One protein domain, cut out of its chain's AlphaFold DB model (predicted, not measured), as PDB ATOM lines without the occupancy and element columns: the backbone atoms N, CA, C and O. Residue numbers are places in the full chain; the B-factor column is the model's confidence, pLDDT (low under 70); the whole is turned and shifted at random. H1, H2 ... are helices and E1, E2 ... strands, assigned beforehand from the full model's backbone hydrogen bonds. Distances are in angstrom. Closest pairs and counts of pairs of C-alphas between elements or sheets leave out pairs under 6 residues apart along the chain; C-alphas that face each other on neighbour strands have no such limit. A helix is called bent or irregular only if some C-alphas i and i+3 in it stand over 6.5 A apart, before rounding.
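What this domain is: This is residues 160 to 180 and 340 to 504 of the 887 residues of the protein "CD36 family protein" of Candidatus Thalassarchaeaceae archaeon (UniProt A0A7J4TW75). A small hairpin of two strands, E1 and E2, packs with E2 beside the first part of H1, the long helix that runs through the middle of the domain. A larger group of crossed helices, H2 to H6, is on one side of H1, and a smaller pair, H7 and H8, is on the other, with long loops around H7. The printed part has 186 residues, with eight named helices and two named strands in the order H1 H2 H3 E1 E2 H4 H5 H6 H7 H8; the sheet, E1 - E2, is antiparallel and the class is mostly helix. The whole is compact, with a radius of gyration of the C-alphas of 17.4 A and spans of 47 by 42 by 28 A.

Where its parts are: E1 is residues 378 to 381 and E2 residues 384 to 387. H1, residues 160 to 180, measures 29.7 A from C-alpha 160 at (211.660, 201.324, 197.425) to C-alpha 180 at (201.730, 224.102, 213.769). H2 is residues 341 to 349, H3 355 to 363, H4 388 to 397 and H5 403 to 409. H6, residues 415 to 429, is 19.5 A long. H7 is residues 450 to 459, and H8, residues 487 to 496, ends with C-alpha 496 at (216.562, 210.045, 183.360). H4 and H8 are irregular: C-alphas 392 and 395 are 7.1 A apart, C-alphas 493 and 496 7.3 A.

How they stand to each other: In the hairpin E1 and E2, N 379 and O 386 are within hydrogen-bond range at 2.9 A, as are N 386 and O 379 at 2.8 A. The closest C-alphas of H1 and E2, Ala 167 and Tyr 387, are 6.0 A apart. H1 and H6 are the hubs, touching four helices each. They touch each other at Thr 170 and Trp 428, whose C-alphas are closest at 5.4 A, and are only just about perpendicular at 72 degrees. H1 touches H4 at a steep tilt of 65 degrees, C-alphas 167 and 390 closest at 5.6 A. H1 touches H7 with residues 162 to 170 alone, C-alphas 166 and 450 closest at 5.8 A. H2 touches H6, C-alphas 349 and 421 closest at 5.0 A. H3 and H4 are near each other. H4 and H5 form a helical hairpin, C-alphas 396 and 403 closest at 6.0 A. H7 and H8 touch, about perpendicular at 81 degrees, C-alphas 455 and 487 closest at 5.8 A. Every O i to N i+4 pair is within hydrogen-bond range in H1, H2, H3, H5 and H7; the counts are 4 of 6 in H4, 8 of 11 in H6 and 5 of 6 in H8.

The domain as a whole: The two C-alphas farthest apart, those of Ala 355 and Pro 498, are 52.3 A apart. Residues 181 to 339 are not printed, and C-alphas 180 and 340 are 12.9 A apart across the cut. The links H3 to E1, H6 to H7 and H7 to H8 are long. Residues 382 to 383 have pLDDT under 70.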
ATOM      1  N   TYR A 160     212.183 201.535 196.074       84.88
ATOM      2  CA  TYR A 160     211.660 201.324 197.425       84.88
ATOM      3  C   TYR A 160     212.411 202.143 198.476       84.88
ATOM      4  O   TYR A 160     211.778 202.729 199.353       84.88
ATOM      5  N   GLY A 161     213.740 202.224 198.388       85.56
ATOM      6  CA  GLY A 161     214.561 203.042 199.282       85.56
ATOM      7  C   GLY A 161     214.134 204.510 199.276       85.56
ATOM      8  O   GLY A 161     213.999 205.118 200.340       85.56
ATOM      9  N   GLU A 162     213.826 205.053 198.097       89.88
ATOM     10  CA  GLU A 162     213.214 206.373 197.940       89.88
ATOM     11  C   GLU A 162     211.844 206.459 198.628       89.88
ATOM     12  O   GLU A 162     211.600 207.405 199.379       89.88
ATOM     13  N   GLN A 163     210.954 205.483 198.424       88.38
ATOM     14  CA  GLN A 163     209.629 205.485 199.061       88.38
ATOM     15  C   GLN A 163     209.720 205.473 200.592       88.38
ATOM     16  O   GLN A 163     208.993 206.223 201.249       88.38
ATOM     17  N   PHE A 164     210.636 204.689 201.165       86.94
ATOM     18  CA  PHE A 164     210.884 204.672 202.610       86.94
ATOM     19  C   PHE A 164     211.495 205.983 203.112       86.94
ATOM     20  O   PHE A 164     211.089 206.480 204.163       86.94
ATOM     21  N   ALA A 165     212.409 206.597 202.353       89.56
ATOM     22  CA  ALA A 165     212.950 207.913 202.689       89.56
ATOM     23  C   ALA A 165     211.847 208.978 202.729       89.56
ATOM     24  O   ALA A 165     211.721 209.723 203.706       89.56
ATOM     25  N   LYS A 166     211.010 209.013 201.684       93.00
ATOM     26  CA  LYS A 166     209.851 209.905 201.595       93.00
ATOM     27  C   LYS A 166     208.855 209.650 202.716       93.00
ATOM     28  O   LYS A 166     208.286 210.606 203.220       93.00
ATOM     29  N   ALA A 167     208.705 208.413 203.182       92.38
ATOM     30  CA  ALA A 167     207.855 208.103 204.327       92.38
ATOM     31  C   ALA A 167     208.354 208.762 205.623       92.38
ATOM     32  O   ALA A 167     207.549 209.274 206.404       92.38
ATOM     33  N   GLY A 168     209.672 208.831 205.829       90.75
ATOM     34  CA  GLY A 168     210.270 209.570 206.946       90.75
ATOM     35  C   GLY A 168     210.036 211.080 206.859       90.75
ATOM     36  O   GLY A 168     209.706 211.723 207.862       90.75
ATOM     37  N   PHE A 169     210.130 211.640 205.651       92.81
ATOM     38  CA  PHE A 169     209.741 213.025 205.388       92.81
ATOM     39  C   PHE A 169     208.249 213.258 205.645       92.81
ATOM     40  O   PHE A 169     207.896 214.175 206.381       92.81
ATOM     41  N   THR A 170     207.383 212.391 205.123       94.94
ATOM     42  CA  THR A 170     205.931 212.438 205.314       94.94
ATOM     43  C   THR A 170     205.573 212.414 206.792       94.94
ATOM     44  O   THR A 170     204.844 213.290 207.249       94.94
ATOM     45  N   LYS A 171     206.138 211.484 207.573       93.81
ATOM     46  CA  LYS A 171     205.960 211.452 209.030       93.81
ATOM     47  C   LYS A 171     206.347 212.790 209.666       93.81
ATOM     48  O   LYS A 171     205.598 213.322 210.482       93.81
ATOM     49  N   SER A 172     207.508 213.339 209.307       91.81
ATOM     50  CA  SER A 172     207.975 214.627 209.837       91.81
ATOM     51  C   SER A 172     207.034 215.778 209.469       91.81
ATOM     52  O   SER A 172     206.701 216.594 210.330       91.81
ATOM     53  N   MET A 173     206.546 215.822 208.227       94.12
ATOM     54  CA  MET A 173     205.581 216.823 207.772       94.12
ATOM     55  C   MET A 173     204.228 216.683 208.465       94.12
ATOM     56  O   MET A 173     203.686 217.684 208.917       94.12
ATOM     57  N   MET A 174     203.725 215.465 208.661       94.88
ATOM     58  CA  MET A 174     202.498 215.221 209.425       94.88
ATOM     59  C   MET A 174     202.645 215.656 210.887       94.88
ATOM     60  O   MET A 174     201.748 216.292 211.444       94.88
ATOM     61  N   THR A 175     203.797 215.388 211.507       94.50
ATOM     62  CA  THR A 175     204.116 215.905 212.844       94.50
ATOM     63  C   THR A 175     204.104 217.434 212.856       94.50
ATOM     64  O   THR A 175     203.503 218.031 213.749       94.50
ATOM     65  N   TYR A 176     204.700 218.089 211.854       92.44
ATOM     66  CA  TYR A 176     204.664 219.548 211.737       92.44
ATOM     67  C   TYR A 176     203.261 220.103 211.501       92.44
ATOM     68  O   TYR A 176     202.904 221.115 212.110       92.44
ATOM     69  N   ASP A 177     202.450 219.430 210.691       95.44
ATOM     70  CA  ASP A 177     201.066 219.811 210.453       95.44
ATOM     71  C   ASP A 177     200.271 219.771 211.760       95.44
ATOM     72  O   ASP A 177     199.587 220.733 212.112       95.44
ATOM     73  N   MET A 178     200.429 218.709 212.554       96.12
ATOM     74  CA  MET A 178     199.800 218.618 213.872       96.12
ATOM     75  C   MET A 178     200.353 219.654 214.854       96.12
ATOM     76  O   MET A 178     199.598 220.193 215.663       96.12
ATOM     77  N   MET A 179     201.655 219.936 214.827       94.81
ATOM     78  CA  MET A 179     202.299 220.876 215.749       94.81
ATOM     79  C   MET A 179     201.984 222.339 215.451       94.81
ATOM     80  O   MET A 179     201.966 223.143 216.386       94.81
ATOM     81  N   TYR A 180     201.794 222.702 214.183       95.12
ATOM     82  CA  TYR A 180     201.730 224.102 213.769       95.12
ATOM     83  C   TYR A 180     200.632 224.411 212.758       95.12
ATOM     84  O   TYR A 180     199.972 225.433 212.935       95.12
ATOM     85  N   ASP A 340     195.074 217.074 222.709       92.44
ATOM     86  CA  ASP A 340     194.068 217.514 221.746       92.44
ATOM     87  C   ASP A 340     194.290 216.916 220.345       92.44
ATOM     88  O   ASP A 340     193.734 217.416 219.370       92.44
ATOM     89  N   ASN A 341     195.052 215.820 220.226       94.19
ATOM     90  CA  ASN A 341     195.329 215.160 218.939       94.19
ATOM     91  C   ASN A 341     194.067 214.830 218.132       94.19
ATOM     92  O   ASN A 341     194.094 214.939 216.912       94.19
ATOM     93  N   ALA A 342     192.959 214.480 218.795       94.44
ATOM     94  CA  ALA A 342     191.689 214.211 218.121       94.44
ATOM     95  C   ALA A 342     191.199 215.430 217.323       94.44
ATOM     96  O   ALA A 342     190.805 215.291 216.171       94.44
ATOM     97  N   HIS A 343     191.286 216.623 217.922       94.81
ATOM     98  CA  HIS A 343     190.909 217.882 217.278       94.81
ATOM     99  C   HIS A 343     191.887 218.244 216.158       94.81
ATOM    100  O   HIS A 343     191.466 218.588 215.061       94.81
ATOM    101  N   ARG A 344     193.197 218.081 216.380       95.25
ATOM    102  CA  ARG A 344     194.219 218.363 215.352       95.25
ATOM    103  C   ARG A 344     194.047 217.497 214.105       95.25
ATOM    104  O   ARG A 344     194.098 218.012 212.995       95.25
ATOM    105  N   VAL A 345     193.811 216.196 214.284       95.75
ATOM    106  CA  VAL A 345     193.536 215.278 213.167       95.75
ATOM    107  C   VAL A 345     192.206 215.618 212.495       95.75
ATOM    108  O   VAL A 345     192.125 215.569 211.271       95.75
ATOM    109  N   GLU A 346     191.180 216.016 213.252       95.62
ATOM    110  CA  GLU A 346     189.901 216.465 212.690       95.62
ATOM    111  C   GLU A 346     190.056 217.715 211.818       95.62
ATOM    112  O   GLU A 346     189.494 217.755 210.727       95.62
ATOM    113  N   VAL A 347     190.860 218.694 212.242       94.75
ATOM    114  CA  VAL A 347     191.164 219.896 211.448       94.75
ATOM    115  C   VAL A 347     191.864 219.534 210.132       94.75
ATOM    116  O   VAL A 347     191.520 220.084 209.088       94.75
ATOM    117  N   LEU A 348     192.803 218.583 210.159       94.69
ATOM    118  CA  LEU A 348     193.608 218.208 208.986       94.69
ATOM    119  C   LEU A 348     192.883 217.261 208.019       94.69
ATOM    120  O   LEU A 348     193.075 217.343 206.809       94.69
ATOM    121  N   THR A 349     192.046 216.358 208.536       93.88
ATOM    122  CA  THR A 349     191.415 215.283 207.743       93.88
ATOM    123  C   THR A 349     189.908 215.459 207.551       93.88
ATOM    124  O   THR A 349     189.297 214.775 206.726       93.88
ATOM    125  N   GLY A 350     189.275 216.339 208.332       92.12
ATOM    126  CA  GLY A 350     187.821 216.478 208.421       92.12
ATOM    127  C   GLY A 350     187.126 215.357 209.205       92.12
ATOM    128  O   GLY A 350     185.892 215.280 209.178       92.12
ATOM    129  N   TYR A 351     187.874 214.468 209.870       94.19
ATOM    130  CA  TYR A 351     187.325 213.335 210.612       94.19
ATOM    131  C   TYR A 351     187.797 213.284 212.069       94.19
ATOM    132  O   TYR A 351     188.986 213.299 212.366       94.19
ATOM    133  N   SER A 352     186.829 213.162 212.979       93.12
ATOM    134  CA  SER A 352     187.057 213.028 214.418       93.12
ATOM    135  C   SER A 352     187.054 211.550 214.815       93.12
ATOM    136  O   SER A 352     186.011 210.886 214.777       93.12
ATOM    137  N   PHE A 353     188.222 211.027 215.185       92.88
ATOM    138  CA  PHE A 353     188.384 209.640 215.617       92.88
ATOM    139  C   PHE A 353     187.893 209.418 217.060       92.88
ATOM    140  O   PHE A 353     188.097 210.275 217.929       92.88
ATOM    141  N   PRO A 354     187.312 208.246 217.374       92.56
ATOM    142  CA  PRO A 354     187.223 207.765 218.751       92.56
ATOM    143  C   PRO A 354     188.617 207.651 219.391       92.56
ATOM    144  O   PRO A 354     189.591 207.355 218.708       92.56
ATOM    145  N   ALA A 355     188.719 207.857 220.709       86.88
ATOM    146  CA  ALA A 355     190.015 207.944 221.396       86.88
ATOM    147  C   ALA A 355     190.903 206.695 221.220       86.88
ATOM    148  O   ALA A 355     192.098 206.839 220.981       86.88
ATOM    149  N   ASP A 356     190.319 205.496 221.306       86.12
ATOM    150  CA  ASP A 356     191.067 204.240 221.155       86.12
ATOM    151  C   ASP A 356     191.552 204.042 219.702       86.12
ATOM    152  O   ASP A 356     192.679 203.605 219.481       86.12
ATOM    153  N   ASP A 357     190.735 204.429 218.717       93.44
ATOM    154  CA  ASP A 357     191.063 204.310 217.290       93.44
ATOM    155  C   ASP A 357     192.121 205.344 216.866       93.44
ATOM    156  O   ASP A 357     192.982 205.050 216.039       93.44
ATOM    157  N   LEU A 358     192.093 206.544 217.458       94.62
ATOM    158  CA  LEU A 358     193.080 207.598 217.215       94.62
ATOM    159  C   LEU A 358     194.487 207.174 217.643       94.62
ATOM    160  O   LEU A 358     195.450 207.420 216.917       94.62
ATOM    161  N   GLU A 359     194.610 206.561 218.821       93.44
ATOM    162  CA  GLU A 359     195.902 206.107 219.340       93.44
ATOM    163  C   GLU A 359     196.515 205.056 218.409       93.44
ATOM    164  O   GLU A 359     197.695 205.136 218.066       93.44
ATOM    165  N   TYR A 360     195.697 204.113 217.928       94.56
ATOM    166  CA  TYR A 360     196.133 203.133 216.939       94.56
ATOM    167  C   TYR A 360     196.496 203.787 215.598       94.56
ATOM    168  O   TYR A 360     197.547 203.493 215.030       94.56
ATOM    169  N   PHE A 361     195.679 204.723 215.115       94.81
ATOM    170  CA  PHE A 361     195.926 205.437 213.864       94.81
ATOM    171  C   PHE A 361     197.233 206.244 213.882       94.81
ATOM    172  O   PHE A 361     197.925 206.298 212.869       94.81
ATOM    173  N   LEU A 362     197.603 206.860 215.008       95.31
ATOM    174  CA  LEU A 362     198.830 207.658 215.101       95.31
ATOM    175  C   LEU A 362     200.057 206.818 215.468       95.31
ATOM    176  O   LEU A 362     201.096 206.959 214.824       95.31
ATOM    177  N   PHE A 363     199.947 205.933 216.461       94.62
ATOM    178  CA  PHE A 363     201.097 205.274 217.101       94.62
ATOM    179  C   PHE A 363     200.994 203.743 217.142       94.62
ATOM    180  O   PHE A 363     201.840 203.077 217.740       94.62
ATOM    181  N   GLY A 364     199.963 203.171 216.522       92.88
ATOM    182  CA  GLY A 364     199.685 201.742 216.554       92.88
ATOM    183  C   GLY A 364     200.801 200.881 215.969       92.88
ATOM    184  O   GLY A 364     201.568 201.280 215.091       92.88
ATOM    185  N   THR A 365     200.864 199.648 216.451       91.88
ATOM    186  CA  THR A 365     201.683 198.568 215.893       91.88
ATOM    187  C   THR A 365     200.742 197.421 215.571       91.88
ATOM    188  O   THR A 365     199.906 197.067 216.407       91.88
ATOM    189  N   ASN A 366     200.863 196.851 214.377       86.81
ATOM    190  CA  ASN A 366     200.044 195.720 213.982       86.81
ATOM    191  C   ASN A 366     200.454 194.496 214.818       86.81
ATOM    192  O   ASN A 366     201.617 194.095 214.827       86.81
ATOM    193  N   ALA A 367     199.510 193.919 215.563       83.75
ATOM    194  CA  ALA A 367     199.810 192.863 216.529       83.75
ATOM    195  C   ALA A 367     200.218 191.529 215.878       83.75
ATOM    196  O   ALA A 367     200.926 190.747 216.514       83.75
ATOM    197  N   ASP A 368     199.785 191.276 214.641       82.00
ATOM    198  CA  ASP A 368     200.057 190.025 213.927       82.00
ATOM    199  C   ASP A 368     201.452 190.028 213.296       82.00
ATOM    200  O   ASP A 368     202.146 189.013 213.308       82.00
ATOM    201  N   THR A 369     201.877 191.179 212.767       81.19
ATOM    202  CA  THR A 369     203.163 191.323 212.064       81.19
ATOM    203  C   THR A 369     204.265 191.934 212.928       81.19
ATOM    204  O   THR A 369     205.443 191.737 212.649       81.19
ATOM    205  N   GLY A 370     203.907 192.672 213.980       84.94
ATOM    206  CA  GLY A 370     204.846 193.432 214.806       84.94
ATOM    207  C   GLY A 370     205.372 194.715 214.152       84.94
ATOM    208  O   GLY A 370     206.195 195.389 214.770       84.94
ATOM    209  N   TYR A 371     204.900 195.061 212.948       87.81
ATOM    210  CA  TYR A 371     205.315 196.249 212.198       87.81
ATOM    211  C   TYR A 371     204.494 197.500 212.558       87.81
ATOM    212  O   TYR A 371     203.349 197.386 213.017       87.81
ATOM    213  N   PRO A 372     205.046 198.713 212.351       91.44
ATOM    214  CA  PRO A 372     204.337 199.955 212.639       91.44
ATOM    215  C   PRO A 372     203.093 200.098 211.751       91.44
ATOM    216  O   PRO A 372     203.176 200.004 210.531       91.44
ATOM    217  N   ALA A 373     201.940 200.351 212.372       91.56
ATOM    218  CA  ALA A 373     200.667 200.586 211.684       91.56
ATOM    219  C   ALA A 373     200.219 202.052 211.778       91.56
ATOM    220  O   ALA A 373     199.485 202.534 210.920       91.56
ATOM    221  N   GLY A 374     200.648 202.769 212.816       93.31
ATOM    222  CA  GLY A 374     200.317 204.176 212.997       93.31
ATOM    223  C   GLY A 374     201.068 205.089 212.027       93.31
ATOM    224  O   GLY A 374     202.226 204.840 211.700       93.31
ATOM    225  N   MET A 375     200.446 206.193 211.613       93.94
ATOM    226  CA  MET A 375     201.037 207.170 210.685       93.94
ATOM    227  C   MET A 375     202.357 207.767 211.197       93.94
ATOM    228  O   MET A 375     203.245 208.091 210.414       93.94
ATOM    229  N   LEU A 376     202.500 207.914 212.517       94.81
ATOM    230  CA  LEU A 376     203.697 208.455 213.166       94.81
ATOM    231  C   LEU A 376     204.585 207.360 213.772       94.81
ATOM    232  O   LEU A 376     205.677 207.653 214.274       94.81
ATOM    233  N   ALA A 377     204.138 206.102 213.720       93.50
ATOM    234  CA  ALA A 377     204.895 204.967 214.214       93.50
ATOM    235  C   ALA A 377     206.125 204.719 213.331       93.50
ATOM    236  O   ALA A 377     206.089 204.860 212.107       93.50
ATOM    237  N   GLU A 378     207.229 204.341 213.963       91.12
ATOM    238  CA  GLU A 378     208.454 203.947 213.279       91.12
ATOM    239  C   GLU A 378     209.091 202.764 213.997       91.12
ATOM    240  O   GLU A 378     208.927 202.587 215.207       91.12
ATOM    241  N   GLN A 379     209.843 201.976 213.244       87.69
ATOM    242  CA  GLN A 379     210.644 200.883 213.761       87.69
ATOM    243  C   GLN A 379     211.963 200.833 212.997       87.69
ATOM    244  O   GLN A 379     211.986 201.043 211.790       87.69
ATOM    245  N   ASP A 380     213.061 200.547 213.687       82.25
ATOM    246  CA  ASP A 380     214.348 200.305 213.037       82.25
ATOM    247  C   ASP A 380     214.443 198.841 212.588       82.25
ATOM    248  O   ASP A 380     214.273 197.925 213.400       82.25
ATOM    249  N   LEU A 381     214.712 198.628 211.298       73.38
ATOM    250  CA  LEU A 381     214.948 197.323 210.694       73.38
ATOM    251  C   LEU A 381     216.400 197.263 210.206       73.38
ATOM    252  O   LEU A 381     216.716 197.623 209.074       73.38
ATOM    253  N   SER A 382     217.296 196.816 211.089       67.88
ATOM    254  CA  SER A 382     218.729 196.646 210.799       67.88
ATOM    255  C   SER A 382     219.422 197.917 210.277       67.88
ATOM    256  O   SER A 382     220.271 197.849 209.390       67.88
ATOM    257  N   GLY A 383     219.082 199.082 210.838       66.69
ATOM    258  CA  GLY A 383     219.650 200.380 210.466       66.69
ATOM    259  C   GLY A 383     218.853 201.134 209.398       66.69
ATOM    260  O   GLY A 383     219.234 202.254 209.047       66.69
ATOM    261  N   ILE A 384     217.763 200.553 208.887       73.88
ATOM    262  CA  ILE A 384     216.829 201.213 207.972       73.88
ATOM    263  C   ILE A 384     215.529 201.516 208.726       73.88
ATOM    264  O   ILE A 384     214.867 200.588 209.198       73.88
ATOM    265  N   PRO A 385     215.114 202.791 208.823       81.50
ATOM    266  CA  PRO A 385     213.863 203.136 209.472       81.50
ATOM    267  C   PRO A 385     212.669 202.734 208.596       81.50
ATOM    268  O   PRO A 385     212.535 203.161 207.449       81.50
ATOM    269  N   LEU A 386     211.781 201.927 209.168       85.75
ATOM    270  CA  LEU A 386     210.497 201.545 208.604       85.75
ATOM    271  C   LEU A 386     209.404 202.424 209.214       85.75
ATOM    272  O   LEU A 386     209.230 202.459 210.434       85.75
ATOM    273  N   TYR A 387     208.659 203.134 208.371       91.31
ATOM    274  CA  TYR A 387     207.645 204.093 208.806       91.31
ATOM    275  C   TYR A 387     206.237 203.538 208.604       91.31
ATOM    276  O   TYR A 387     205.899 203.056 207.523       91.31
ATOM    277  N   GLY A 388     205.385 203.658 209.621       91.88
ATOM    278  CA  GLY A 388     204.015 203.155 209.551       91.88
ATOM    279  C   GLY A 388     203.164 203.869 208.501       91.88
ATOM    280  O   GLY A 388     202.281 203.247 207.924       91.88
ATOM    281  N   VAL A 389     203.479 205.124 208.148       93.25
ATOM    282  CA  VAL A 389     202.748 205.846 207.094       93.25
ATOM    283  C   VAL A 389     202.819 205.155 205.731       93.25
ATOM    284  O   VAL A 389     201.787 205.006 205.086       93.25
ATOM    285  N   VAL A 390     203.979 204.653 205.293       90.44
ATOM    286  CA  VAL A 390     204.049 203.955 203.997       90.44
ATOM    287  C   VAL A 390     203.377 202.587 204.065       90.44
ATOM    288  O   VAL A 390     202.657 202.223 203.141       90.44
ATOM    289  N   LEU A 391     203.513 201.876 205.190       89.19
ATOM    290  CA  LEU A 391     202.852 200.585 205.401       89.19
ATOM    291  C   LEU A 391     201.329 200.716 205.417       89.19
ATOM    292  O   LEU A 391     200.633 199.905 204.811       89.19
ATOM    293  N   SER A 392     200.819 201.780 206.035       90.00
ATOM    294  CA  SER A 392     199.392 202.089 206.051       90.00
ATOM    295  C   SER A 392     198.823 202.310 204.655       90.00
ATOM    296  O   SER A 392     197.672 201.975 204.398       90.00
ATOM    297  N   LEU A 393     199.625 202.856 203.737       90.38
ATOM    298  CA  LEU A 393     199.206 203.174 202.377       90.38
ATOM    299  C   LEU A 393     199.331 201.974 201.427       90.38
ATOM    300  O   LEU A 393     198.704 201.999 200.366       90.38
ATOM    301  N   LEU A 394     200.053 200.907 201.803       87.19
ATOM    302  CA  LEU A 394     200.246 199.716 200.960       87.19
ATOM    303  C   LEU A 394     198.935 199.139 200.397       87.19
ATOM    304  O   LEU A 394     198.881 198.934 199.179       87.19
ATOM    305  N   PRO A 395     197.852 198.945 201.188       86.19
ATOM    306  CA  PRO A 395     196.578 198.452 200.662       86.19
ATOM    307  C   PRO A 395     196.003 199.348 199.560       86.19
ATOM    308  O   PRO A 395     195.409 198.856 198.604       86.19
ATOM    309  N   LEU A 396     196.206 200.666 199.653       86.50
ATOM    310  CA  LEU A 396     195.705 201.637 198.677       86.50
ATOM    311  C   LEU A 396     196.543 201.668 197.392       86.50
ATOM    312  O   LEU A 396     196.028 202.038 196.339       86.50
ATOM    313  N   THR A 397     197.810 201.264 197.474       81.94
ATOM    314  CA  THR A 397     198.727 201.162 196.326       81.94
ATOM    315  C   THR A 397     198.750 199.776 195.674       81.94
ATOM    316  O   THR A 397     199.346 199.613 194.610       81.94
ATOM    317  N   ALA A 398     198.101 198.779 196.282       78.44
ATOM    318  CA  ALA A 398     197.986 197.435 195.725       78.44
ATOM    319  C   ALA A 398     197.221 197.431 194.388       78.44
ATOM    320  O   ALA A 398     196.449 198.343 194.086       78.44
ATOM    321  N   ASN A 399     197.403 196.382 193.583       75.00
ATOM    322  CA  ASN A 399     196.703 196.221 192.310       75.00
ATOM    323  C   ASN A 399     195.877 194.916 192.289       75.00
ATOM    324  O   ASN A 399     196.464 193.846 192.119       75.00
ATOM    325  N   PRO A 400     194.533 194.971 192.427       84.62
ATOM    326  CA  PRO A 400     193.708 196.168 192.633       84.62
ATOM    327  C   PRO A 400     193.821 196.738 194.067       84.62
ATOM    328  O   PRO A 400     194.114 195.976 194.987       84.62
ATOM    329  N   PRO A 401     193.524 198.038 194.283       86.62
ATOM    330  CA  PRO A 401     193.573 198.633 195.618       86.62
ATOM    331  C   PRO A 401     192.567 198.007 196.590       86.62
ATOM    332  O   PRO A 401     191.375 197.888 196.275       86.62
ATOM    333  N   ASP A 402     193.022 197.681 197.798       90.31
ATOM    334  CA  ASP A 402     192.202 197.175 198.896       90.31
ATOM    335  C   ASP A 402     191.760 198.304 199.840       90.31
ATOM    336  O   ASP A 402     192.236 198.481 200.964       90.31
ATOM    337  N   TYR A 403     190.777 199.073 199.373       89.88
ATOM    338  CA  TYR A 403     190.139 200.119 200.176       89.88
ATOM    339  C   TYR A 403     189.457 199.567 201.435       89.88
ATOM    340  O   TYR A 403     189.349 200.268 202.440       89.88
ATOM    341  N   MET A 404     188.948 198.331 201.384       90.31
ATOM    342  CA  MET A 404     188.206 197.755 202.504       90.31
ATOM    343  C   MET A 404     189.134 197.300 203.623       90.31
ATOM    344  O   MET A 404     188.772 197.501 204.781       90.31
ATOM    345  N   GLY A 405     190.310 196.762 203.292       89.06
ATOM    346  CA  GLY A 405     191.364 196.459 204.256       89.06
ATOM    347  C   GLY A 405     191.760 197.695 205.059       89.06
ATOM    348  O   GLY A 405     191.679 197.675 206.283       89.06
ATOM    349  N   TYR A 406     192.041 198.818 204.386       90.62
ATOM    350  CA  TYR A 406     192.369 200.083 205.062       90.62
ATOM    351  C   TYR A 406     191.239 200.577 205.983       90.62
ATOM    352  O   TYR A 406     191.464 200.974 207.124       90.62
ATOM    353  N   ILE A 407     189.995 200.551 205.493       92.56
ATOM    354  CA  ILE A 407     188.817 200.974 206.265       92.56
ATOM    355  C   ILE A 407     188.644 200.122 207.529       92.56
ATOM    356  O   ILE A 407     188.280 200.657 208.576       92.56
ATOM    357  N   GLN A 408     188.875 198.812 207.425       91.25
ATOM    358  CA  GLN A 408     188.753 197.882 208.543       91.25
ATOM    359  C   GLN A 408     189.889 198.050 209.553       91.25
ATOM    360  O   GLN A 408     189.603 198.085 210.747       91.25
ATOM    361  N   GLU A 409     191.125 198.212 209.081       90.19
ATOM    362  CA  GLU A 409     192.318 198.377 209.922       90.19
ATOM    363  C   GLU A 409     192.198 199.589 210.856       90.19
ATOM    364  O   GLU A 409     192.458 199.488 212.052       90.19
ATOM    365  N   TYR A 410     191.733 200.726 210.330       91.69
ATOM    366  CA  TYR A 410     191.623 201.981 211.086       91.69
ATOM    367  C   TYR A 410     190.199 202.301 211.570       91.69
ATOM    368  O   TYR A 410     189.932 203.428 211.989       91.69
ATOM    369  N   ASN A 411     189.272 201.339 211.488       92.69
ATOM    370  CA  ASN A 411     187.873 201.476 211.917       92.69
ATOM    371  C   ASN A 411     187.156 202.725 211.344       92.69
ATOM    372  O   ASN A 411     186.399 203.424 212.026       92.69
ATOM    373  N   ILE A 412     187.391 203.028 210.066       92.38
ATOM    374  CA  ILE A 412     186.857 204.231 209.415       92.38
ATOM    375  C   ILE A 412     185.404 203.977 208.949       92.38
ATOM    376  O   ILE A 412     185.082 202.889 208.477       92.38
ATOM    377  N   PRO A 413     184.480 204.959 209.005       91.06
ATOM    378  CA  PRO A 413     183.067 204.734 208.666       91.06
ATOM    379  C   PRO A 413     182.776 204.348 207.205       91.06
ATOM    380  O   PRO A 413     181.705 203.810 206.913       91.06
ATOM    381  N   GLY A 414     183.673 204.662 206.266       91.06
ATOM    382  CA  GLY A 414     183.505 204.339 204.851       91.06
ATOM    383  C   GLY A 414     184.440 205.109 203.918       91.06
ATOM    384  O   GLY A 414     185.254 205.924 204.349       91.06
ATOM    385  N   ILE A 415     184.284 204.875 202.611       87.88
ATOM    386  CA  ILE A 415     185.242 205.310 201.580       87.88
ATOM    387  C   ILE A 415     185.414 206.833 201.464       87.88
ATOM    388  O   ILE A 415     186.513 207.298 201.199       87.88
ATOM    389  N   LEU A 416     184.361 207.626 201.698       87.38
ATOM    390  CA  LEU A 416     184.465 209.092 201.639       87.38
ATOM    391  C   LEU A 416     185.301 209.648 202.796       87.38
ATOM    392  O   LEU A 416     186.073 210.580 202.606       87.38
ATOM    393  N   THR A 417     185.170 209.068 203.991       90.88
ATOM    394  CA  THR A 417     185.991 209.450 205.145       90.88
ATOM    395  C   THR A 417     187.427 208.975 204.961       90.88
ATOM    396  O   THR A 417     188.358 209.727 205.224       90.88
ATOM    397  N   MET A 418     187.608 207.765 204.426       91.94
ATOM    398  CA  MET A 418     188.923 207.237 204.061       91.94
ATOM    399  C   MET A 418     189.655 208.167 203.084       91.94
ATOM    400  O   MET A 418     190.840 208.388 203.270       91.94
ATOM    401  N   GLN A 419     188.971 208.755 202.094       88.56
ATOM    402  CA  GLN A 419     189.594 209.710 201.166       88.56
ATOM    403  C   GLN A 419     190.190 210.935 201.874       88.56
ATOM    404  O   GLN A 419     191.280 211.355 201.509       88.56
ATOM    405  N   GLY A 420     189.511 211.491 202.883       88.12
ATOM    406  CA  GLY A 420     190.045 212.614 203.665       88.12
ATOM    407  C   GLY A 420     191.204 212.200 204.574       88.12
ATOM    408  O   GLY A 420     192.239 212.856 204.600       88.12
ATOM    409  N   VAL A 421     191.055 211.068 205.270       92.44
ATOM    410  CA  VAL A 421     192.071 210.547 206.201       92.44
ATOM    411  C   VAL A 421     193.343 210.117 205.467       92.44
ATOM    412  O   VAL A 421     194.429 210.563 205.818       92.44
ATOM    413  N   ALA A 422     193.214 209.269 204.445       92.00
ATOM    414  CA  ALA A 422     194.349 208.799 203.654       92.00
ATOM    415  C   ALA A 422     194.915 209.908 202.760       92.00
ATOM    416  O   ALA A 422     196.111 209.914 202.508       92.00
ATOM    417  N   GLY A 423     194.085 210.867 202.326       92.31
ATOM    418  CA  GLY A 423     194.519 212.000 201.507       92.31
ATOM    419  C   GLY A 423     195.562 212.883 202.193       92.31
ATOM    420  O   GLY A 423     196.449 213.405 201.526       92.31
ATOM    421  N   TRP A 424     195.501 213.016 203.522       93.56
ATOM    422  CA  TRP A 424     196.497 213.781 204.274       93.56
ATOM    423  C   TRP A 424     197.892 213.138 204.209       93.56
ATOM    424  O   TRP A 424     198.860 213.811 203.857       93.56
ATOM    425  N   SER A 425     198.000 211.836 204.490       92.62
ATOM    426  CA  SER A 425     199.279 211.118 204.436       92.62
ATOM    427  C   SER A 425     199.743 210.849 203.002       92.62
ATOM    428  O   SER A 425     200.918 211.046 202.691       92.62
ATOM    429  N   SER A 426     198.835 210.456 202.103       91.94
ATOM    430  CA  SER A 426     199.165 210.193 200.700       91.94
ATOM    431  C   SER A 426     199.578 211.458 199.963       91.94
ATOM    432  O   SER A 426     200.460 211.387 199.116       91.94
ATOM    433  N   GLY A 427     198.984 212.612 200.290       94.31
ATOM    434  CA  GLY A 427     199.336 213.882 199.661       94.31
ATOM    435  C   GLY A 427     200.802 214.241 199.894       94.31
ATOM    436  O   GLY A 427     201.504 214.616 198.958       94.31
ATOM    437  N   TRP A 428     201.305 214.050 201.115       95.25
ATOM    438  CA  TRP A 428     202.734 214.203 201.399       95.25
ATOM    439  C   TRP A 428     203.576 213.103 200.740       95.25
ATOM    440  O   TRP A 428     204.545 213.431 200.060       95.25
ATOM    441  N   GLN A 429     203.187 211.828 200.865       93.38
ATOM    442  CA  GLN A 429     203.959 210.699 200.325       93.38
ATOM    443  C   GLN A 429     204.126 210.748 198.799       93.38
ATOM    444  O   GLN A 429     205.187 210.406 198.282       93.38
ATOM    445  N   LEU A 430     203.081 211.166 198.082       92.31
ATOM    446  CA  LEU A 430     203.024 211.217 196.619       92.31
ATOM    447  C   LEU A 430     203.422 212.588 196.050       92.31
ATOM    448  O   LEU A 430     203.191 212.840 194.870       92.31
ATOM    449  N   ALA A 431     203.995 213.473 196.877       94.19
ATOM    450  CA  ALA A 431     204.418 214.819 196.484       94.19
ATOM    451  C   ALA A 431     203.284 215.718 195.925       94.19
ATOM    452  O   ALA A 431     203.525 216.643 195.155       94.19
ATOM    453  N   GLU A 432     202.033 215.489 196.334       94.56
ATOM    454  CA  GLU A 432     200.894 216.358 195.998       94.56
ATOM    455  C   GLU A 432     200.794 217.563 196.954       94.56
ATOM    456  O   GLU A 432     200.387 218.663 196.562       94.56
ATOM    457  N   SER A 433     201.206 217.377 198.211       94.12
ATOM    458  CA  SER A 433     201.287 218.420 199.236       94.12
ATOM    459  C   SER A 433     202.617 219.170 199.155       94.12
ATOM    460  O   SER A 433     203.683 218.575 199.016       94.12
ATOM    461  N   HIS A 434     202.549 220.497 199.272       93.31
ATOM    462  CA  HIS A 434     203.682 221.392 199.046       93.31
ATOM    463  C   HIS A 434     203.900 222.306 200.251       93.31
ATOM    464  O   HIS A 434     203.073 223.170 200.549       93.31
ATOM    465  N   PHE A 435     205.043 222.163 200.916       93.19
ATOM    466  CA  PHE A 435     205.403 222.985 202.063       93.19
ATOM    467  C   PHE A 435     205.958 224.348 201.624       93.19
ATOM    468  O   PHE A 435     206.950 224.388 200.892       93.19
ATOM    469  N   PRO A 436     205.392 225.485 202.066       92.88
ATOM    470  CA  PRO A 436     205.939 226.794 201.733       92.88
ATOM    471  C   PRO A 436     207.205 227.073 202.554       92.88
ATOM    472  O   PRO A 436     207.145 227.407 203.737       92.88
ATOM    473  N   MET A 437     208.374 227.015 201.910       90.25
ATOM    474  CA  MET A 437     209.675 227.138 202.591       90.25
ATOM    475  C   MET A 437     209.851 228.474 203.322       90.25
ATOM    476  O   MET A 437     210.577 228.578 204.314       90.25
ATOM    477  N   ARG A 438     209.140 229.507 202.861       88.69
ATOM    478  CA  ARG A 438     209.135 230.831 203.477       88.69
ATOM    479  C   ARG A 438     208.566 230.844 204.905       88.69
ATOM    480  O   ARG A 438     208.890 231.752 205.667       88.69
ATOM    481  N   VAL A 439     207.772 229.846 205.301       90.81
ATOM    482  CA  VAL A 439     207.232 229.722 206.670       90.81
ATOM    483  C   VAL A 439     208.356 229.562 207.697       90.81
ATOM    484  O   VAL A 439     208.349 230.243 208.720       90.81
ATOM    485  N   VAL A 440     209.349 228.717 207.408       83.94
ATOM    486  CA  VAL A 440     210.459 228.408 208.333       83.94
ATOM    487  C   VAL A 440     211.681 229.295 208.128       83.94
ATOM    488  O   VAL A 440     212.457 229.500 209.057       83.94
ATOM    489  N   ASN A 441     211.856 229.852 206.928       86.12
ATOM    490  CA  ASN A 441     212.970 230.734 206.620       86.12
ATOM    491  C   ASN A 441     212.486 231.955 205.816       86.12
ATOM    492  O   ASN A 441     212.158 231.809 204.638       86.12
ATOM    493  N   PRO A 442     212.518 233.174 206.390       85.56
ATOM    494  CA  PRO A 442     212.095 234.396 205.702       85.56
ATOM    495  C   PRO A 442     212.813 234.664 204.370       85.56
ATOM    496  O   PRO A 442     212.274 235.347 203.502       85.56
ATOM    497  N   ALA A 443     214.037 234.147 204.206       84.19
ATOM    498  CA  ALA A 443     214.841 234.309 202.997       84.19
ATOM    499  C   ALA A 443     214.631 233.188 201.962       84.19
ATOM    500  O   ALA A 443     215.138 233.299 200.844       84.19
ATOM    501  N   ALA A 444     213.910 232.117 202.307       83.94
ATOM    502  CA  ALA A 444     213.623 231.030 201.380       83.94
ATOM    503  C   ALA A 444     212.573 231.434 200.326       83.94
ATOM    504  O   ALA A 444     211.826 232.414 200.475       83.94
ATOM    505  N   ALA A 445     212.549 230.671 199.234       86.19
ATOM    506  CA  ALA A 445     211.678 230.885 198.088       86.19
ATOM    507  C   ALA A 445     211.043 229.568 197.628       86.19
ATOM    508  O   ALA A 445     211.684 228.521 197.700       86.19
ATOM    509  N   GLY A 446     209.816 229.647 197.113       90.75
ATOM    510  CA  GLY A 446     209.090 228.512 196.547       90.75
ATOM    511  C   GLY A 446     208.498 227.566 197.593       90.75
ATOM    512  O   GLY A 446     208.367 227.900 198.776       90.75
ATOM    513  N   THR A 447     208.106 226.389 197.122       92.50
ATOM    514  CA  THR A 447     207.584 225.289 197.934       92.50
ATOM    515  C   THR A 447     208.479 224.059 197.822       92.50
ATOM    516  O   THR A 447     209.338 223.988 196.941       92.50
ATOM    517  N   MET A 448     208.284 223.101 198.723       92.50
ATOM    518  CA  MET A 448     208.970 221.817 198.710       92.50
ATOM    519  C   MET A 448     207.969 220.686 198.931       92.50
ATOM    520  O   MET A 448     207.175 220.728 199.869       92.50
ATOM    521  N   ASP A 449     208.026 219.686 198.068       94.31
ATOM    522  CA  ASP A 449     207.289 218.430 198.163       94.31
ATOM    523  C   ASP A 449     208.253 217.271 198.496       94.31
ATOM    524  O   ASP A 449     209.463 217.478 198.658       94.31
ATOM    525  N   ALA A 450     207.729 216.049 198.618       94.50
ATOM    526  CA  ALA A 450     208.538 214.877 198.955       94.50
ATOM    527  C   ALA A 450     209.571 214.514 197.873       94.50
ATOM    528  O   ALA A 450     210.666 214.062 198.206       94.50
ATOM    529  N   ASP A 451     209.269 214.744 196.592       94.06
ATOM    530  CA  ASP A 451     210.180 214.473 195.471       94.06
ATOM    531  C   ASP A 451     211.376 215.426 195.485       94.06
ATOM    532  O   ASP A 451     212.533 215.014 195.383       94.06
ATOM    533  N   THR A 452     211.100 216.716 195.651       92.94
ATOM    534  CA  THR A 452     212.111 217.766 195.747       92.94
ATOM    535  C   THR A 452     212.965 217.560 196.992       92.94
ATOM    536  O   THR A 452     214.193 217.623 196.904       92.94
ATOM    537  N   TRP A 453     212.340 217.256 198.135       94.12
ATOM    538  CA  TRP A 453     213.055 216.944 199.372       94.12
ATOM    539  C   TRP A 453     213.964 215.722 199.215       94.12
ATOM    540  O   TRP A 453     215.127 215.782 199.622       94.12
ATOM    541  N   TRP A 454     213.473 214.641 198.593       94.44
ATOM    542  CA  TRP A 454     214.256 213.429 198.353       94.44
ATOM    543  C   TRP A 454     215.498 213.740 197.525       94.44
ATOM    544  O   TRP A 454     216.606 213.415 197.940       94.44
ATOM    545  N   LYS A 455     215.342 214.441 196.400       93.81
ATOM    546  CA  LYS A 455     216.467 214.776 195.519       93.81
ATOM    547  C   LYS A 455     217.505 215.659 196.214       93.81
ATOM    548  O   LYS A 455     218.702 215.431 196.044       93.81
ATOM    549  N   MET A 456     217.070 216.636 197.017       91.44
ATOM    550  CA  MET A 456     217.980 217.464 197.823       91.44
ATOM    551  C   MET A 456     218.738 216.624 198.857       91.44
ATOM    552  O   MET A 456     219.961 216.709 198.941       91.44
ATOM    553  N   SER A 457     218.017 215.789 199.605       92.06
ATOM    554  CA  SER A 457     218.557 215.021 200.733       92.06
ATOM    555  C   SER A 457     219.380 213.807 200.294       92.06
ATOM    556  O   SER A 457     220.294 213.384 200.995       92.06
ATOM    557  N   PHE A 458     219.088 213.236 199.125       93.56
ATOM    558  CA  PHE A 458     219.893 212.179 198.525       93.56
ATOM    559  C   PHE A 458     221.262 212.715 198.103       93.56
ATOM    560  O   PHE A 458     222.283 212.129 198.454       93.56
ATOM    561  N   GLY A 459     221.283 213.827 197.359       90.94
ATOM    562  CA  GLY A 459     222.499 214.396 196.775       90.94
ATOM    563  C   GLY A 459     223.282 215.344 197.688       90.94
ATOM    564  O   GLY A 459     224.312 215.859 197.251       90.94
ATOM    565  N   GLY A 460     222.802 215.615 198.903       90.94
ATOM    566  CA  GLY A 460     223.357 216.629 199.796       90.94
ATOM    567  C   GLY A 460     222.774 216.594 201.211       90.94
ATOM    568  O   GLY A 460     222.360 215.550 201.702       90.94
ATOM    569  N   GLU A 461     222.792 217.750 201.876       87.75
ATOM    570  CA  GLU A 461     222.230 217.936 203.218       87.75
ATOM    571  C   GLU A 461     220.707 218.131 203.148       87.75
ATOM    572  O   GLU A 461     220.205 218.813 202.247       87.75
ATOM    573  N   GLU A 462     219.965 217.563 204.100       86.38
ATOM    574  CA  GLU A 462     218.512 217.706 204.133       86.38
ATOM    575  C   GLU A 462     218.085 219.161 204.442       86.38
ATOM    576  O   GLU A 462     218.610 219.804 205.357       86.38
ATOM    577  N   PRO A 463     217.135 219.731 203.679       82.12
ATOM    578  CA  PRO A 463     216.906 221.177 203.661       82.12
ATOM    579  C   PRO A 463     216.118 221.727 204.861       82.12
ATOM    580  O   PRO A 463     216.007 222.950 204.984       82.12
ATOM    581  N   LEU A 464     215.536 220.874 205.714       80.06
ATOM    582  CA  LEU A 464     214.681 221.306 206.828       80.06
ATOM    583  C   LEU A 464     215.408 221.299 208.170       80.06
ATOM    584  O   LEU A 464     215.485 222.344 208.820       80.06
ATOM    585  N   LEU A 465     215.914 220.142 208.597       75.19
ATOM    586  CA  LEU A 465     216.556 219.996 209.909       75.19
ATOM    587  C   LEU A 465     218.086 220.082 209.834       75.19
ATOM    588  O   LEU A 465     218.736 220.247 210.870       75.19
ATOM    589  N   GLY A 466     218.650 220.031 208.623       77.88
ATOM    590  CA  GLY A 466     220.082 219.866 208.408       77.88
ATOM    591  C   GLY A 466     220.554 218.443 208.722       77.88
ATOM    592  O   GLY A 466     219.844 217.636 209.314       77.88
ATOM    593  N   GLY A 467     221.788 218.125 208.340       85.19
ATOM    594  CA  GLY A 467     222.320 216.761 208.413       85.19
ATOM    595  C   GLY A 467     222.045 215.896 207.181       85.19
ATOM    596  O   GLY A 467     221.457 216.329 206.195       85.19
ATOM    597  N   ASN A 468     222.548 214.661 207.223       87.62
ATOM    598  CA  ASN A 468     222.464 213.707 206.119       87.62
ATOM    599  C   ASN A 468     221.499 212.575 206.481       87.62
ATOM    600  O   ASN A 468     221.578 212.019 207.579       87.62
ATOM    601  N   ILE A 469     220.621 212.208 205.548       87.31
ATOM    602  CA  ILE A 469     219.671 211.106 205.743       87.31
ATOM    603  C   ILE A 469     220.365 209.737 205.643       87.31
ATOM    604  O   ILE A 469     221.331 209.562 204.899       87.31
ATOM    605  N   ALA A 470     219.836 208.739 206.357       83.12
ATOM    606  CA  ALA A 470     220.430 207.397 206.471       83.12
ATOM    607  C   ALA A 470     220.540 206.630 205.136       83.12
ATOM    608  O   ALA A 470     221.389 205.756 204.980       83.12
ATOM    609  N   VAL A 471     219.697 206.970 204.163       86.69
ATOM    610  CA  VAL A 471     219.659 206.331 202.838       86.69
ATOM    611  C   VAL A 471     220.178 207.244 201.721       86.69
ATOM    612  O   VAL A 471     220.131 206.875 200.551       86.69
ATOM    613  N   GLY A 472     220.702 208.422 202.066       89.81
ATOM    614  CA  GLY A 472     221.294 209.365 201.115       89.81
ATOM    615  C   GLY A 472     222.739 209.018 200.764       89.81
ATOM    616  O   GLY A 472     223.369 208.155 201.383       89.81
ATOM    617  N   LEU A 473     223.298 209.732 199.787       91.88
ATOM    618  CA  LEU A 473     224.674 209.541 199.323       91.88
ATOM    619  C   LEU A 473     225.703 209.783 200.445       91.88
ATOM    620  O   LEU A 473     226.714 209.091 200.538       91.88
ATOM    621  N   ASN A 474     225.398 210.713 201.355       91.50
ATOM    622  CA  ASN A 474     226.268 211.135 202.457       91.50
ATOM    623  C   ASN A 474     226.002 210.398 203.792       91.50
ATOM    624  O   ASN A 474     226.413 210.878 204.848       91.50
ATOM    625  N   ARG A 475     225.326 209.236 203.780       84.12
ATOM    626  CA  ARG A 475     224.783 208.516 204.963       84.12
ATOM    627  C   ARG A 475     225.748 208.130 206.099       84.12
ATOM    628  O   ARG A 475     225.314 207.614 207.123       84.12
ATOM    629  N   ALA A 476     227.049 208.335 205.933       77.81
ATOM    630  CA  ALA A 476     228.072 208.035 206.940       77.81
ATOM    631  C   ALA A 476     228.924 209.263 207.306       77.81
ATOM    632  O   ALA A 476     229.960 209.132 207.961       77.81
ATOM    633  N   LEU A 477     228.510 210.451 206.864       85.12
ATOM    634  CA  LEU A 477     229.259 211.693 206.993       85.12
ATOM    635  C   LEU A 477     228.527 212.696 207.882       85.12
ATOM    636  O   LEU A 477     227.303 212.650 208.031       85.12
ATOM    637  N   ALA A 478     229.287 213.622 208.466       80.00
ATOM    638  CA  ALA A 478     228.715 214.714 209.239       80.00
ATOM    639  C   ALA A 478     227.949 215.700 208.337       80.00
ATOM    640  O   ALA A 478     228.190 215.791 207.133       80.00
ATOM    641  N   ALA A 479     227.039 216.468 208.940       75.00
ATOM    642  CA  ALA A 479     226.299 217.526 208.256       75.00
ATOM    643  C   ALA A 479     227.248 218.484 207.509       75.00
ATOM    644  O   ALA A 479     228.239 218.948 208.082       75.00
ATOM    645  N   GLY A 480     226.946 218.772 206.241       71.31
ATOM    646  CA  GLY A 480     227.762 219.634 205.380       71.31
ATOM    647  C   GLY A 480     229.049 218.997 204.831       71.31
ATOM    648  O   GLY A 480     229.810 219.681 204.143       71.31
ATOM    649  N   GLU A 481     229.307 217.717 205.110       80.38
ATOM    650  CA  GLU A 481     230.382 216.929 204.495       80.38
ATOM    651  C   GLU A 481     229.830 215.987 203.412       80.38
ATOM    652  O   GLU A 481     228.722 215.469 203.531       80.38
ATOM    653  N   GLY A 482     230.637 215.725 202.380       86.62
ATOM    654  CA  GLY A 482     230.298 214.805 201.292       86.62
ATOM    655  C   GLY A 482     229.910 215.508 199.996       86.62
ATOM    656  O   GLY A 482     230.359 216.623 199.715       86.62
ATOM    657  N   ALA A 483     229.106 214.820 199.192       89.31
ATOM    658  CA  ALA A 483     228.625 215.320 197.918       89.31
ATOM    659  C   ALA A 483     227.591 216.438 198.113       89.31
ATOM    660  O   ALA A 483     226.827 216.448 199.079       89.31
ATOM    661  N   SER A 484     227.559 217.377 197.168       92.75
ATOM    662  CA  SER A 484     226.512 218.396 197.047       92.75
ATOM    663  C   SER A 484     226.108 218.497 195.580       92.75
ATOM    664  O   SER A 484     226.620 219.315 194.811       92.75
ATOM    665  N   LEU A 485     225.246 217.570 195.171       94.25
ATOM    666  CA  LEU A 485     224.775 217.437 193.800       94.25
ATOM    667  C   LEU A 485     223.577 218.361 193.552       94.25
ATOM    668  O   LEU A 485     222.715 218.544 194.409       94.25
ATOM    669  N   SER A 486     223.500 218.941 192.354       94.25
ATOM    670  CA  SER A 486     222.299 219.658 191.914       94.25
ATOM    671  C   SER A 486     221.145 218.687 191.656       94.25
ATOM    672  O   SER A 486     221.391 217.559 191.235       94.25
ATOM    673  N   LEU A 487     219.898 219.153 191.778       93.38
ATOM    674  CA  LEU A 487     218.697 218.352 191.486       93.38
ATOM    675  C   LEU A 487     218.754 217.674 190.111       93.38
ATOM    676  O   LEU A 487     218.569 216.467 190.025       93.38
ATOM    677  N   ASP A 488     219.132 218.419 189.067       95.25
ATOM    678  CA  ASP A 488     219.271 217.881 187.705       95.25
ATOM    679  C   ASP A 488     220.284 216.728 187.627       95.25
ATOM    680  O   ASP A 488     220.131 215.809 186.829       95.25
ATOM    681  N   LYS A 489     221.327 216.765 188.466       96.19
ATOM    682  CA  LYS A 489     222.364 215.730 188.491       96.19
ATOM    683  C   LYS A 489     221.888 214.495 189.250       96.19
ATOM    684  O   LYS A 489     222.202 213.386 188.836       96.19
ATOM    685  N   VAL A 490     221.122 214.676 190.324       95.94
ATOM    686  CA  VAL A 490     220.456 213.564 191.017       95.94
ATOM    687  C   VAL A 490     219.455 212.882 190.085       95.94
ATOM    688  O   VAL A 490     219.464 211.660 189.985       95.94
ATOM    689  N   ASP A 491     218.673 213.662 189.336       95.38
ATOM    690  CA  ASP A 491     217.735 213.128 188.345       95.38
ATOM    691  C   ASP A 491     218.433 212.349 187.229       95.38
ATOM    692  O   ASP A 491     217.962 211.279 186.839       95.38
ATOM    693  N   GLU A 492     219.574 212.848 186.752       95.69
ATOM    694  CA  GLU A 492     220.395 212.156 185.760       95.69
ATOM    695  C   GLU A 492     220.939 210.823 186.295       95.69
ATOM    696  O   GLU A 492     220.907 209.820 185.584       95.69
ATOM    697  N   ILE A 493     221.420 210.794 187.542       96.25
ATOM    698  CA  ILE A 493     221.977 209.584 188.165       96.25
ATOM    699  C   ILE A 493     220.887 208.547 188.444       96.25
ATOM    700  O   ILE A 493     221.106 207.361 188.214       96.25
ATOM    701  N   LEU A 494     219.729 208.970 188.957       95.25
ATOM    702  CA  LEU A 494     218.697 208.040 189.403       95.25
ATOM    703  C   LEU A 494     217.722 207.661 188.288       95.25
ATOM    704  O   LEU A 494     217.512 206.470 188.101       95.25
ATOM    705  N   TYR A 495     217.173 208.614 187.525       94.75
ATOM    706  CA  TYR A 495     215.942 208.376 186.752       94.75
ATOM    707  C   TYR A 495     216.054 208.548 185.237       94.75
ATOM    708  O   TYR A 495     215.460 207.772 184.491       94.75
ATOM    709  N   ASN A 496     216.721 209.602 184.755       93.50
ATOM    710  CA  ASN A 496     216.562 210.045 183.360       93.50
ATOM    711  C   ASN A 496     217.865 210.179 182.564       93.50
ATOM    712  O   ASN A 496     217.818 210.476 181.364       93.50
ATOM    713  N   GLY A 497     219.018 209.966 183.196       92.44
ATOM    714  CA  GLY A 497     220.297 209.968 182.505       92.44
ATOM    715  C   GLY A 497     220.507 208.720 181.644       92.44
ATOM    716  O   GLY A 497     219.788 207.728 181.768       92.44
ATOM    717  N   PRO A 498     221.542 208.727 180.785       91.00
ATOM    718  CA  PRO A 498     221.906 207.564 179.968       91.00
ATOM    719  C   PRO A 498     222.322 206.349 180.811       91.00
ATOM    720  O   PRO A 498     222.320 205.228 180.313       91.00
ATOM    721  N   TYR A 499     222.676 206.592 182.073       93.44
ATOM    722  CA  TYR A 499     223.084 205.595 183.048       93.44
ATOM    723  C   TYR A 499     222.228 205.670 184.320       93.44
ATOM    724  O   TYR A 499     222.743 205.505 185.418       93.44
ATOM    725  N   ALA A 500     220.931 205.946 184.184       96.00
ATOM    726  CA  ALA A 500     220.010 205.985 185.317       96.00
ATOM    727  C   ALA A 500     220.004 204.656 186.102       96.00
ATOM    728  O   ALA A 500     219.787 203.594 185.518       96.00
ATOM    729  N   LEU A 501     220.212 204.713 187.419       95.56
ATOM    730  CA  LEU A 501     220.293 203.531 188.287       95.56
ATOM    731  C   LEU A 501     218.944 202.843 188.545       95.56
ATOM    732  O   LEU A 501     218.936 201.682 188.950       95.56
ATOM    733  N   THR A 502     217.809 203.502 188.291       93.88
ATOM    734  CA  THR A 502     216.496 202.831 188.311       93.88
ATOM    735  C   THR A 502     216.244 201.984 187.060       93.88
ATOM    736  O   THR A 502     215.297 201.206 187.027       93.88
ATOM    737  N   ASN A 503     217.099 202.064 186.033       92.56
ATOM    738  CA  ASN A 503     217.066 201.121 184.919       92.56
ATOM    739  C   ASN A 503     217.759 199.808 185.326       92.56
ATOM    740  O   ASN A 503     218.939 199.817 185.687       92.56
ATOM    741  N   SER A 504     217.044 198.684 185.232       88.81
ATOM    742  CA  SER A 504     217.543 197.354 185.608       88.81
ATOM    743  C   SER A 504     218.851 196.981 184.914       88.81
ATOM    744  O   SER A 504     219.782 196.547 185.585       88.81
TER     745      SER A 504